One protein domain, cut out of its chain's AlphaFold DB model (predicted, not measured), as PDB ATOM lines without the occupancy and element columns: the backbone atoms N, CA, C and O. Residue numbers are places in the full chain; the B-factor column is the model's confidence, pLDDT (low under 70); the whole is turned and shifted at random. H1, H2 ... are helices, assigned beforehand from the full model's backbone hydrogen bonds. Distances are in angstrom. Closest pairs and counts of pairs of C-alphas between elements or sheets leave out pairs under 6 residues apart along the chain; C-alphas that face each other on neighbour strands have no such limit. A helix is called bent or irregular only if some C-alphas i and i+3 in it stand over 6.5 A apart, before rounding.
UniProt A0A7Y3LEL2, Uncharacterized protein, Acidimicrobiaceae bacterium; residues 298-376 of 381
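Overview. This is residues 298 to 376 of the 381 residues of an uncharacterized protein of Acidimicrobiaceae bacterium (UniProt A0A7Y3LEL2). Four helices of similar length run back and forth through the model: H2, H3 and H4 stand as the three corners of a triangle, and H1 packs on H2 on the side away from H4. The three form an up-and-down bundle, each helix running against the one before it, but it is somewhat loose round H4, which meets H3 with one part and comes only close to H2; the chain between H3 and H4, residues 346 to 360, makes a wide loop at one end. The printed part has 79 residues with four named helices, H1, H2, H3 and H4 in that order, and no named strand, and its class is all helix. It is compact, with a radius of gyration of the C-alphas of 11.8 A, and its C-alphas span 32 by 24 by 20 A.

Arrangement. H1, residues 298 to 312, and H2, residues 317 to 329, touch with 19 pairs of C-alphas within 8 A. Their closest C-alphas are those of Ala 299 and Trp 323, 4.7 A apart. They run opposite ways at a shallow tilt of 25 degrees and form a helical hairpin. H2 and H3, residues 333 to 345, form the next helical hairpin, opposite ways at a shallow tilt of 23 degrees. They touch with residues 324 to 328 of H2 and residues 333 to 337 of H3 alone, and their closest C-alphas, those of Ala 324 and Ala 336, are 5.8 A apart. H3 and H4, residues 361 to 374, form the third helical hairpin, opposite ways at a shallow tilt of 20 degrees. They touch with residues 340 to 344 of H3 and residues 361 to 365 of H4 alone; the closest C-alphas are those of Leu 344 and Gly 361, 5.9 A apart. H2 and H4 are close but not clearly touching, with the closest C-alphas, those of Ala 321 and Leu 368, 6.7 A apart. These two run the same way at a steep tilt of 40 degrees. H1 is apart from H3 and from H4. In H2, H3 and H4 every O i to N i+4 pair is within hydrogen-bond range, and in H1 10 of 11 are.

Along the chain. H1 begins with the C-alpha of Glu 298 at (280.936, 243.919, 362.668) and reaches 21.1 A to that of Glu 312. After residues 313 to 316, H2 runs 18.7 A from Leu 317, its C-alpha at (289.135, 251.786, 373.565), to Val 329. H3 follows after residues 330 to 332 and runs 18.3 A from Ser 333 to Lys 345. H4 runs 20.4 A from Gly 361 to Ser 374, whose C-alpha is at (289.155, 234.906, 380.860). No helix is bent.

Size, cuts and confidence. The two C-alphas farthest apart are those of Gly 331 and Gly 355, at 34.7 A. The C-alphas of the first and last printed residues, Glu 298 and Gly 376, are 18.9 A apart. The printed part has no cut. The links from H1 to H2, of 4 residues, and from H2 to H3, of 3 residues, are tight. The link from H3 to H4 is long, with 15 residues whose C-alphas lie 7 to 19 A from the mean of all C-alphas. The mean pLDDT of the printed part is 92.7, and one printed residue, Pro 354 in this long link, is under 70.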
ATOM      1  N   GLU A 298     280.975 243.186 361.406       92.88
ATOM      2  CA  GLU A 298     280.936 243.919 362.668       92.88
ATOM      3  C   GLU A 298     282.331 244.349 363.132       92.88
ATOM      4  O   GLU A 298     282.535 245.534 363.392       92.88
ATOM      5  N   ALA A 299     283.316 243.448 363.083       96.31
ATOM      6  CA  ALA A 299     284.714 243.766 363.360       96.31
ATOM      7  C   ALA A 299     285.172 244.990 362.549       96.31
ATOM      8  O   ALA A 299     285.703 245.964 363.085       96.31
ATOM      9  N   HIS A 300     284.898 244.982 361.240       95.94
ATOM     10  CA  HIS A 300     285.209 246.107 360.367       95.94
ATOM     11  C   HIS A 300     284.488 247.393 360.798       95.94
ATOM     12  O   HIS A 300     285.089 248.465 360.781       95.94
ATOM     13  N   PHE A 301     283.216 247.307 361.198       92.88
ATOM     14  CA  PHE A 301     282.482 248.454 361.724       92.88
ATOM     15  C   PHE A 301     283.161 249.026 362.976       92.88
ATOM     16  O   PHE A 301     283.471 250.217 362.984       92.88
ATOM     17  N   PHE A 302     283.462 248.204 363.985       94.69
ATOM     18  CA  PHE A 302     284.134 248.660 365.205       94.69
ATOM     19  C   PHE A 302     285.490 249.306 364.915       94.69
ATOM     20  O   PHE A 302     285.781 250.382 365.438       94.69
ATOM     21  N   LEU A 303     286.286 248.709 364.025       95.88
ATOM     22  CA  LEU A 303     287.584 249.256 363.644       95.88
ATOM     23  C   LEU A 303     287.460 250.612 362.936       95.88
ATOM     24  O   LEU A 303     288.207 251.539 363.252       95.88
ATOM     25  N   VAL A 304     286.509 250.759 362.008       93.75
ATOM     26  CA  VAL A 304     286.260 252.037 361.324       93.75
ATOM     27  C   VAL A 304     285.805 253.109 362.313       93.75
ATOM     28  O   VAL A 304     286.286 254.238 362.236       93.75
ATOM     29  N   GLN A 305     284.913 252.780 363.254       91.00
ATOM     30  CA  GLN A 305     284.478 253.743 364.271       91.00
ATOM     31  C   GLN A 305     285.628 254.141 365.201       91.00
ATOM     32  O   GLN A 305     285.800 255.325 365.479       91.00
ATOM     33  N   TYR A 306     286.467 253.186 365.612       94.06
ATOM     34  CA  TYR A 306     287.672 253.475 366.387       94.06
ATOM     35  C   TYR A 306     288.589 254.457 365.643       94.06
ATOM     36  O   TYR A 306     288.981 255.483 366.193       94.06
ATOM     37  N   GLN A 307     288.877 254.185 364.368       93.25
ATOM     38  CA  GLN A 307     289.745 255.028 363.542       93.25
ATOM     39  C   GLN A 307     289.179 256.437 363.326       93.25
ATOM     40  O   GLN A 307     289.942 257.401 363.303       93.25
ATOM     41  N   ARG A 308     287.855 256.578 363.205       89.19
ATOM     42  CA  ARG A 308     287.192 257.892 363.164       89.19
ATOM     43  C   ARG A 308     287.339 258.631 364.491       89.19
ATOM     44  O   ARG A 308     287.752 259.788 364.487       89.19
ATOM     45  N   GLY A 309     287.110 257.943 365.610       85.56
ATOM     46  CA  GLY A 309     287.276 258.500 366.953       85.56
ATOM     47  C   GLY A 309     288.683 259.051 367.208       85.56
ATOM     48  O   GLY A 309     288.817 260.098 367.840       85.56
ATOM     49  N   LEU A 310     289.722 258.432 366.628       83.56
ATOM     50  CA  LEU A 310     291.094 258.956 366.691       83.56
ATOM     51  C   LEU A 310     291.226 260.363 366.090       83.56
ATOM     52  O   LEU A 310     291.969 261.182 366.624       83.56
ATOM     53  N   SER A 311     290.509 260.659 365.001       74.88
ATOM     54  CA  SER A 311     290.528 261.991 364.380       74.88
ATOM     55  C   SER A 311     289.744 263.041 365.174       74.88
ATOM     56  O   SER A 311     290.041 264.230 365.086       74.88
ATOM     57  N   GLU A 312     288.791 262.595 365.990       76.12
ATOM     58  CA  GLU A 312     287.885 263.440 366.775       76.12
ATOM     59  C   GLU A 312     288.306 263.565 368.253       76.12
ATOM     60  O   GLU A 312     287.625 264.218 369.038       76.12
ATOM     61  N   GLN A 313     289.444 262.974 368.640       71.12
ATOM     62  CA  GLN A 313     289.967 262.950 370.017       71.12
ATOM     63  C   GLN A 313     289.040 262.269 371.043       71.12
ATOM     64  O   GLN A 313     289.140 262.523 372.245       71.12
ATOM     65  N   TYR A 314     288.174 261.358 370.594       71.31
ATOM     66  CA  TYR A 314     287.400 260.487 371.477       71.31
ATOM     67  C   TYR A 314     288.160 259.179 371.741       71.31
ATOM     68  O   TYR A 314     288.810 258.631 370.848       71.31
ATOM     69  N   SER A 315     288.062 258.636 372.960       75.00
ATOM     70  CA  SER A 315     288.478 257.244 373.186       75.00
ATOM     71  C   SER A 315     287.539 256.323 372.444       75.00
ATOM     72  O   SER A 315     286.324 256.408 372.596       75.00
ATOM     73  N   GLY A 316     288.125 255.419 371.674       89.31
ATOM     74  CA  GLY A 316     287.438 254.251 371.148       89.31
ATOM     75  C   GLY A 316     288.021 252.966 371.725       89.31
ATOM     76  O   GLY A 316     288.060 251.960 371.027       89.31
ATOM     77  N   LEU A 317     288.539 252.982 372.959       95.31
ATOM     78  CA  LEU A 317     289.135 251.786 373.565       95.31
ATOM     79  C   LEU A 317     288.113 250.655 373.732       95.31
ATOM     80  O   LEU A 317     288.464 249.494 373.525       95.31
ATOM     81  N   GLY A 318     286.848 250.981 374.015       94.75
ATOM     82  CA  GLY A 318     285.757 250.007 373.996       94.75
ATOM     83  C   GLY A 318     285.487 249.443 372.597       94.75
ATOM     84  O   GLY A 318     285.370 248.228 372.458       94.75
ATOM     85  N   LEU A 319     285.489 250.286 371.557       95.31
ATOM     86  CA  LEU A 319     285.385 249.864 370.151       95.31
ATOM     87  C   LEU A 319     286.533 248.928 369.746       95.31
ATOM     88  O   LEU A 319     286.307 247.868 369.166       95.31
ATOM     89  N   LEU A 320     287.769 249.294 370.092       97.44
ATOM     90  CA  LEU A 320     288.959 248.502 369.789       97.44
ATOM     91  C   LEU A 320     288.953 247.156 370.529       97.44
ATOM     92  O   LEU A 320     289.384 246.150 369.968       97.44
ATOM     93  N   ALA A 321     288.456 247.124 371.769       97.69
ATOM     94  CA  ALA A 321     288.294 245.890 372.530       97.69
ATOM     95  C   ALA A 321     287.276 244.943 371.873       97.69
ATOM     96  O   ALA A 321     287.579 243.759 371.721       97.69
ATOM     97  N   GLY A 322     286.117 245.462 371.451       96.69
ATOM     98  CA  GLY A 322     285.107 244.681 370.732       96.69
ATOM     99  C   GLY A 322     285.641 244.130 369.407       96.69
ATOM    100  O   GLY A 322     285.590 242.925 369.174       96.69
ATOM    101  N   TRP A 323     286.290 244.981 368.603       98.00
ATOM    102  CA  TRP A 323     286.966 244.558 367.372       98.00
ATOM    103  C   TRP A 323     287.964 243.414 367.610       98.00
ATOM    104  O   TRP A 323     287.942 242.408 366.904       98.00
ATOM    105  N   ALA A 324     288.826 243.531 368.623       98.44
ATOM    106  CA  ALA A 324     289.834 242.512 368.915       98.44
ATOM    107  C   ALA A 324     289.213 241.152 369.276       98.44
ATOM    108  O   ALA A 324     289.778 240.100 368.968       98.44
ATOM    109  N   ALA A 325     288.050 241.169 369.925       98.12
ATOM    110  CA  ALA A 325     287.301 239.973 370.265       98.12
ATOM    111  C   ALA A 325     286.711 239.296 369.018       98.12
ATOM    112  O   ALA A 325     286.817 238.076 368.880       98.12
ATOM    113  N   ASP A 326     286.176 240.064 368.070       97.75
ATOM    114  CA  ASP A 326     285.723 239.516 366.790       97.75
ATOM    115  C   ASP A 326     286.883 238.930 365.983       97.75
ATOM    116  O   ASP A 326     286.778 237.823 365.452       97.75
ATOM    117  N   GLU A 327     288.040 239.597 365.952       98.38
ATOM    118  CA  GLU A 327     289.238 239.045 365.310       98.38
ATOM    119  C   GLU A 327     289.694 237.737 365.984       98.38
ATOM    120  O   GLU A 327     290.108 236.802 365.294       98.38
ATOM    121  N   CYS A 328     289.545 237.592 367.311       98.00
ATOM    122  CA  CYS A 328     289.737 236.298 367.982       98.00
ATOM    123  C   CYS A 328     288.764 235.229 367.452       98.00
ATOM    124  O   CYS A 328     289.179 234.095 367.199       98.00
ATOM    125  N   VAL A 329     287.475 235.555 367.294       97.19
ATOM    126  CA  VAL A 329     286.459 234.626 366.763       97.19
ATOM    127  C   VAL A 329     286.801 234.200 365.332       97.19
ATOM    128  O   VAL A 329     286.628 233.028 364.991       97.19
ATOM    129  N   LEU A 330     287.349 235.118 364.533       97.75
ATOM    130  CA  LEU A 330     287.799 234.898 363.154       97.75
ATOM    131  C   LEU A 330     289.151 234.172 363.042       97.75
ATOM    132  O   LEU A 330     289.566 233.840 361.932       97.75
ATOM    133  N   GLY A 331     289.843 233.924 364.159       97.69
ATOM    134  CA  GLY A 331     291.161 233.283 364.172       97.69
ATOM    135  C   GLY A 331     292.318 234.194 363.738       97.69
ATOM    136  O   GLY A 331     293.353 233.687 363.323       97.69
ATOM    137  N   ARG A 332     292.152 235.517 363.838       98.25
ATOM    138  CA  ARG A 332     293.101 236.568 363.410       98.25
ATOM    139  C   ARG A 332     293.736 237.306 364.595       98.25
ATOM    140  O   ARG A 332     293.958 238.518 364.592       98.25
ATOM    141  N   SER A 333     293.984 236.573 365.679       97.62
ATOM    142  CA  SER A 333     294.452 237.150 366.942       97.62
ATOM    143  C   SER A 333     295.854 237.757 366.857       97.62
ATOM    144  O   SER A 333     296.169 238.669 367.621       97.62
ATOM    145  N   ALA A 334     296.698 237.252 365.953       97.75
ATOM    146  CA  ALA A 334     298.057 237.747 365.767       97.75
ATOM    147  C   ALA A 334     298.060 239.104 365.051       97.75
ATOM    148  O   ALA A 334     298.747 240.032 365.476       97.75
ATOM    149  N   GLU A 335     297.242 239.244 364.010       97.88
ATOM    150  CA  GLU A 335     297.024 240.492 363.285       97.88
ATOM    151  C   GLU A 335     296.409 241.549 364.206       97.88
ATOM    152  O   GLU A 335     296.889 242.687 364.256       97.88
ATOM    153  N   ALA A 336     295.407 241.155 365.001       98.25
ATOM    154  CA  ALA A 336     294.796 242.030 365.993       98.25
ATOM    155  C   ALA A 336     295.810 242.530 367.033       98.25
ATOM    156  O   ALA A 336     295.900 243.730 367.305       98.25
ATOM    157  N   GLY A 337     296.629 241.622 367.572       98.19
ATOM    158  CA  GLY A 337     297.690 241.956 368.519       98.19
ATOM    159  C   GLY A 337     298.734 242.908 367.928       98.19
ATOM    160  O   GLY A 337     299.093 243.909 368.555       98.19
ATOM    161  N   ALA A 338     299.175 242.660 366.692       98.31
ATOM    162  CA  ALA A 338     300.121 243.524 365.989       98.31
ATOM    163  C   ALA A 338     299.573 244.946 365.788       98.31
ATOM    164  O   ALA A 338     300.287 245.919 366.051       98.31
ATOM    165  N   TYR A 339     298.303 245.076 365.392       98.19
ATOM    166  CA  TYR A 339     297.643 246.373 365.236       98.19
ATOM    167  C   TYR A 339     297.507 247.116 366.572       98.19
ATOM    168  O   TYR A 339     297.854 248.292 366.666       98.19
ATOM    169  N   ILE A 340     297.069 246.447 367.644       98.06
ATOM    170  CA  ILE A 340     296.962 247.077 368.973       98.06
ATOM    171  C   ILE A 340     298.333 247.567 369.446       98.06
ATOM    172  O   ILE A 340     298.460 248.683 369.949       98.06
ATOM    173  N   ASN A 341     299.385 246.777 369.228       98.06
ATOM    174  CA  ASN A 341     300.751 247.179 369.553       98.06
ATOM    175  C   ASN A 341     301.228 248.376 368.715       98.06
ATOM    176  O   ASN A 341     301.987 249.205 369.225       98.06
ATOM    177  N   SER A 342     300.802 248.507 367.453       97.81
ATOM    178  CA  SER A 342     301.108 249.706 366.667       97.81
ATOM    179  C   SER A 342     300.377 250.934 367.210       97.81
ATOM    180  O   SER A 342     300.995 251.989 367.321       97.81
ATOM    181  N   GLN A 343     299.112 250.794 367.627       96.94
ATOM    182  CA  GLN A 343     298.368 251.884 368.271       96.94
ATOM    183  C   GLN A 343     298.997 252.294 369.612       96.94
ATOM    184  O   GLN A 343     299.085 253.483 369.914       96.94
ATOM    185  N   LEU A 344     299.506 251.328 370.390       96.75
ATOM    186  CA  LEU A 344     300.251 251.597 371.623       96.75
ATOM    187  C   LEU A 344     301.504 252.436 371.347       96.75
ATOM    188  O   LEU A 344     301.720 253.449 372.006       96.75
ATOM    189  N   LYS A 345     302.318 252.031 370.364       97.50
ATOM    190  CA  LYS A 345     303.542 252.755 369.980       97.50
ATOM    191  C   LYS A 345     303.250 254.160 369.458       97.50
ATOM    192  O   LYS A 345     304.044 255.063 369.695       97.50
ATOM    193  N   ALA A 346     302.121 254.337 368.776       95.56
ATOM    194  CA  ALA A 346     301.663 255.631 368.285       95.56
ATOM    195  C   ALA A 346     301.052 256.526 369.382       95.56
ATOM    196  O   ALA A 346     300.735 257.680 369.118       95.56
ATOM    197  N   GLY A 347     300.873 256.021 370.609       94.12
ATOM    198  CA  GLY A 347     300.256 256.779 371.700       94.12
ATOM    199  C   GLY A 347     298.743 256.971 371.547       94.12
ATOM    200  O   GLY A 347     298.169 257.806 372.233       94.12
ATOM    201  N   HIS A 348     298.082 256.196 370.683       94.88
ATOM    202  CA  HIS A 348     296.651 256.331 370.382       94.88
ATOM    203  C   HIS A 348     295.728 255.662 371.414       94.88
ATOM    204  O   HIS A 348     294.506 255.769 371.326       94.88
ATOM    205  N   LEU A 349     296.284 254.933 372.386       94.69
ATOM    206  CA  LEU A 349     295.500 254.185 373.370       94.69
ATOM    207  C   LEU A 349     295.178 255.049 374.598       94.69
ATOM    208  O   LEU A 349     295.686 254.800 375.689       94.69
ATOM    209  N   ILE A 350     294.364 256.086 374.418       90.38
ATOM    210  CA  ILE A 350     294.001 257.051 375.468       90.38
ATOM    211  C   ILE A 350     292.548 256.815 375.893       90.38
ATOM    212  O   ILE A 350     291.685 256.627 375.044       90.38
ATOM    213  N   SER A 351     292.282 256.830 377.201       85.56
ATOM    214  CA  SER A 351     290.922 256.720 377.751       85.56
ATOM    215  C   SER A 351     290.200 258.075 377.719       85.56
ATOM    216  O   SER A 351     290.793 259.098 378.058       85.56
ATOM    217  N   SER A 352     288.911 258.075 377.361       75.31
ATOM    218  CA  SER A 352     288.013 259.250 377.310       75.31
ATOM    219  C   SER A 352     287.614 259.717 378.699       75.31
ATOM    220  O   SER A 352     287.112 260.824 378.872       75.31
ATOM    221  N   ALA A 353     287.808 258.856 379.694       74.44
ATOM    222  CA  ALA A 353     287.335 259.061 381.043       74.44
ATOM    223  C   ALA A 353     288.442 258.727 382.050       74.44
ATOM    224  O   ALA A 353     288.320 257.773 382.824       74.44
ATOM    225  N   PRO A 354     289.532 259.519 382.080       67.69
ATOM    226  CA  PRO A 354     290.651 259.288 382.993       67.69
ATOM    227  C   PRO A 354     290.224 259.309 384.471       67.69
ATOM    228  O   PRO A 354     290.839 258.644 385.298       67.69
ATOM    229  N   GLY A 355     289.127 260.004 384.803       74.31
ATOM    230  CA  GLY A 355     288.540 260.016 386.147       74.31
ATOM    231  C   GLY A 355     287.765 258.751 386.541       74.31
ATOM    232  O   GLY A 355     287.454 258.587 387.714       74.31
ATOM    233  N   MET A 356     287.466 257.848 385.598       81.38
ATOM    234  CA  MET A 356     286.755 256.588 385.871       81.38
ATOM    235  C   MET A 356     287.699 255.406 386.135       81.38
ATOM    236  O   MET A 356     287.239 254.284 386.318       81.38
ATOM    237  N   GLY A 357     289.020 255.628 386.138       86.50
ATOM    238  CA  GLY A 357     290.004 254.567 386.388       86.50
ATOM    239  C   GLY A 357     290.093 253.511 385.279       86.50
ATOM    240  O   GLY A 357     290.649 252.437 385.504       86.50
ATOM    241  N   LEU A 358     289.555 253.804 384.093       90.56
ATOM    242  CA  LEU A 358     289.621 252.904 382.944       90.56
ATOM    243  C   LEU A 358     291.062 252.783 382.422       90.56
ATOM    244  O   LEU A 358     291.783 253.788 382.372       90.56
ATOM    245  N   PRO A 359     291.498 251.577 382.019       93.88
ATOM    246  CA  PRO A 359     292.878 251.354 381.622       93.88
ATOM    247  C   PRO A 359     293.199 252.066 380.298       93.88
ATOM    248  O   PRO A 359     292.374 252.132 379.391       93.88
ATOM    249  N   SER A 360     294.429 252.560 380.166       94.50
ATOM    250  CA  SER A 360     294.949 253.227 378.964       94.50
ATOM    251  C   SER A 360     296.373 252.753 378.653       94.50
ATOM    252  O   SER A 360     297.000 252.049 379.452       94.50
ATOM    253  N   GLY A 361     296.893 253.082 377.471       95.38
ATOM    254  CA  GLY A 361     298.252 252.751 377.050       95.38
ATOM    255  C   GLY A 361     298.571 251.261 377.209       95.38
ATOM    256  O   GLY A 361     297.805 250.387 376.806       95.38
ATOM    257  N   ALA A 362     299.710 250.956 377.833       97.50
ATOM    258  CA  ALA A 362     300.132 249.578 378.089       97.50
ATOM    259  C   ALA A 362     299.226 248.842 379.099       97.50
ATOM    260  O   ALA A 362     299.093 247.614 379.035       97.50
ATOM    261  N   ALA A 363     298.580 249.576 380.014       96.62
ATOM    262  CA  ALA A 363     297.636 248.992 380.962       96.62
ATOM    263  C   ALA A 363     296.380 248.483 380.240       96.62
ATOM    264  O   ALA A 363     295.916 247.387 380.551       96.62
ATOM    265  N   PHE A 364     295.891 249.214 379.228       96.69
ATOM    266  CA  PHE A 364     294.794 248.755 378.365       96.69
ATOM    267  C   PHE A 364     295.146 247.441 377.669       96.69
ATOM    268  O   PHE A 364     294.391 246.479 377.780       96.69
ATOM    269  N   VAL A 365     296.315 247.356 377.025       98.19
ATOM    270  CA  VAL A 365     296.733 246.129 376.319       98.19
ATOM    271  C   VAL A 365     296.782 244.936 377.276       98.19
ATOM    272  O   VAL A 365     296.255 243.869 376.969       98.19
ATOM    273  N   THR A 366     297.361 245.121 378.464       97.94
ATOM    274  CA  THR A 366     297.445 244.064 379.485       97.94
ATOM    275  C   THR A 366     296.058 243.622 379.960       97.94
ATOM    276  O   THR A 366     295.782 242.422 380.042       97.94
ATOM    277  N   ALA A 367     295.175 244.584 380.246       97.50
ATOM    278  CA  ALA A 367     293.810 244.319 380.685       97.50
ATOM    279  C   ALA A 367     292.998 243.593 379.603       97.50
ATOM    280  O   ALA A 367     292.361 242.585 379.904       97.50
ATOM    281  N   LEU A 368     293.089 244.033 378.345       98.19
ATOM    282  CA  LEU A 368     292.402 243.419 377.210       98.19
ATOM    283  C   LEU A 368     292.854 241.973 376.985       98.19
ATOM    284  O   LEU A 368     292.011 241.083 376.873       98.19
ATOM    285  N   LYS A 369     294.169 241.704 376.998       98.25
ATOM    286  CA  LYS A 369     294.706 240.337 376.877       98.25
ATOM    287  C   LYS A 369     294.129 239.413 377.952       98.25
ATOM    288  O   LYS A 369     293.599 238.348 377.640       98.25
ATOM    289  N   LYS A 370     294.189 239.835 379.221       97.81
ATOM    290  CA  LYS A 370     293.643 239.062 380.349       97.81
ATOM    291  C   LYS A 370     292.139 238.835 380.194       97.81
ATOM    292  O   LYS A 370     291.663 237.723 380.419       97.81
ATOM    293  N   PHE A 371     291.409 239.878 379.809       97.12
ATOM    294  CA  PHE A 371     289.965 239.835 379.654       97.12
ATOM    295  C   PHE A 371     289.541 238.830 378.576       97.12
ATOM    296  O   PHE A 371     288.737 237.945 378.869       97.12
ATOM    297  N   LEU A 372     290.138 238.882 377.380       97.50
ATOM    298  CA  LEU A 372     289.819 237.972 376.269       97.50
ATOM    299  C   LEU A 372     290.123 236.507 376.595       97.50
ATOM    300  O   LEU A 372     289.337 235.626 376.246       97.50
ATOM    301  N   ILE A 373     291.211 236.242 377.324       96.94
ATOM    302  CA  ILE A 373     291.522 234.896 377.824       96.94
ATOM    303  C   ILE A 373     290.440 234.439 378.808       96.94
ATOM    304  O   ILE A 373     289.876 233.359 378.649       96.94
ATOM    305  N   SER A 374     290.116 235.268 379.806       95.56
ATOM    306  CA  SER A 374     289.155 234.906 380.860       95.56
ATOM    307  C   SER A 374     287.722 234.725 380.355       95.56
ATOM    308  O   SER A 374     286.936 234.004 380.964       95.56
ATOM    309  N   THR A 375     287.385 235.360 379.233       92.81
ATOM    310  CA  THR A 375     286.059 235.298 378.611       92.81
ATOM    311  C   THR A 375     285.964 234.253 377.498       92.81
ATOM    312  O   THR A 375     284.873 234.051 376.956       92.81
ATOM    313  N   GLY A 376     287.066 233.548 377.205       93.81
ATOM    314  CA  GLY A 376     287.110 232.407 376.290       93.81
ATOM    315  C   GLY A 376     287.261 232.760 374.807       93.81
ATOM    316  O   GLY A 376     286.943 231.923 373.964       93.81
TER     317      GLY A 376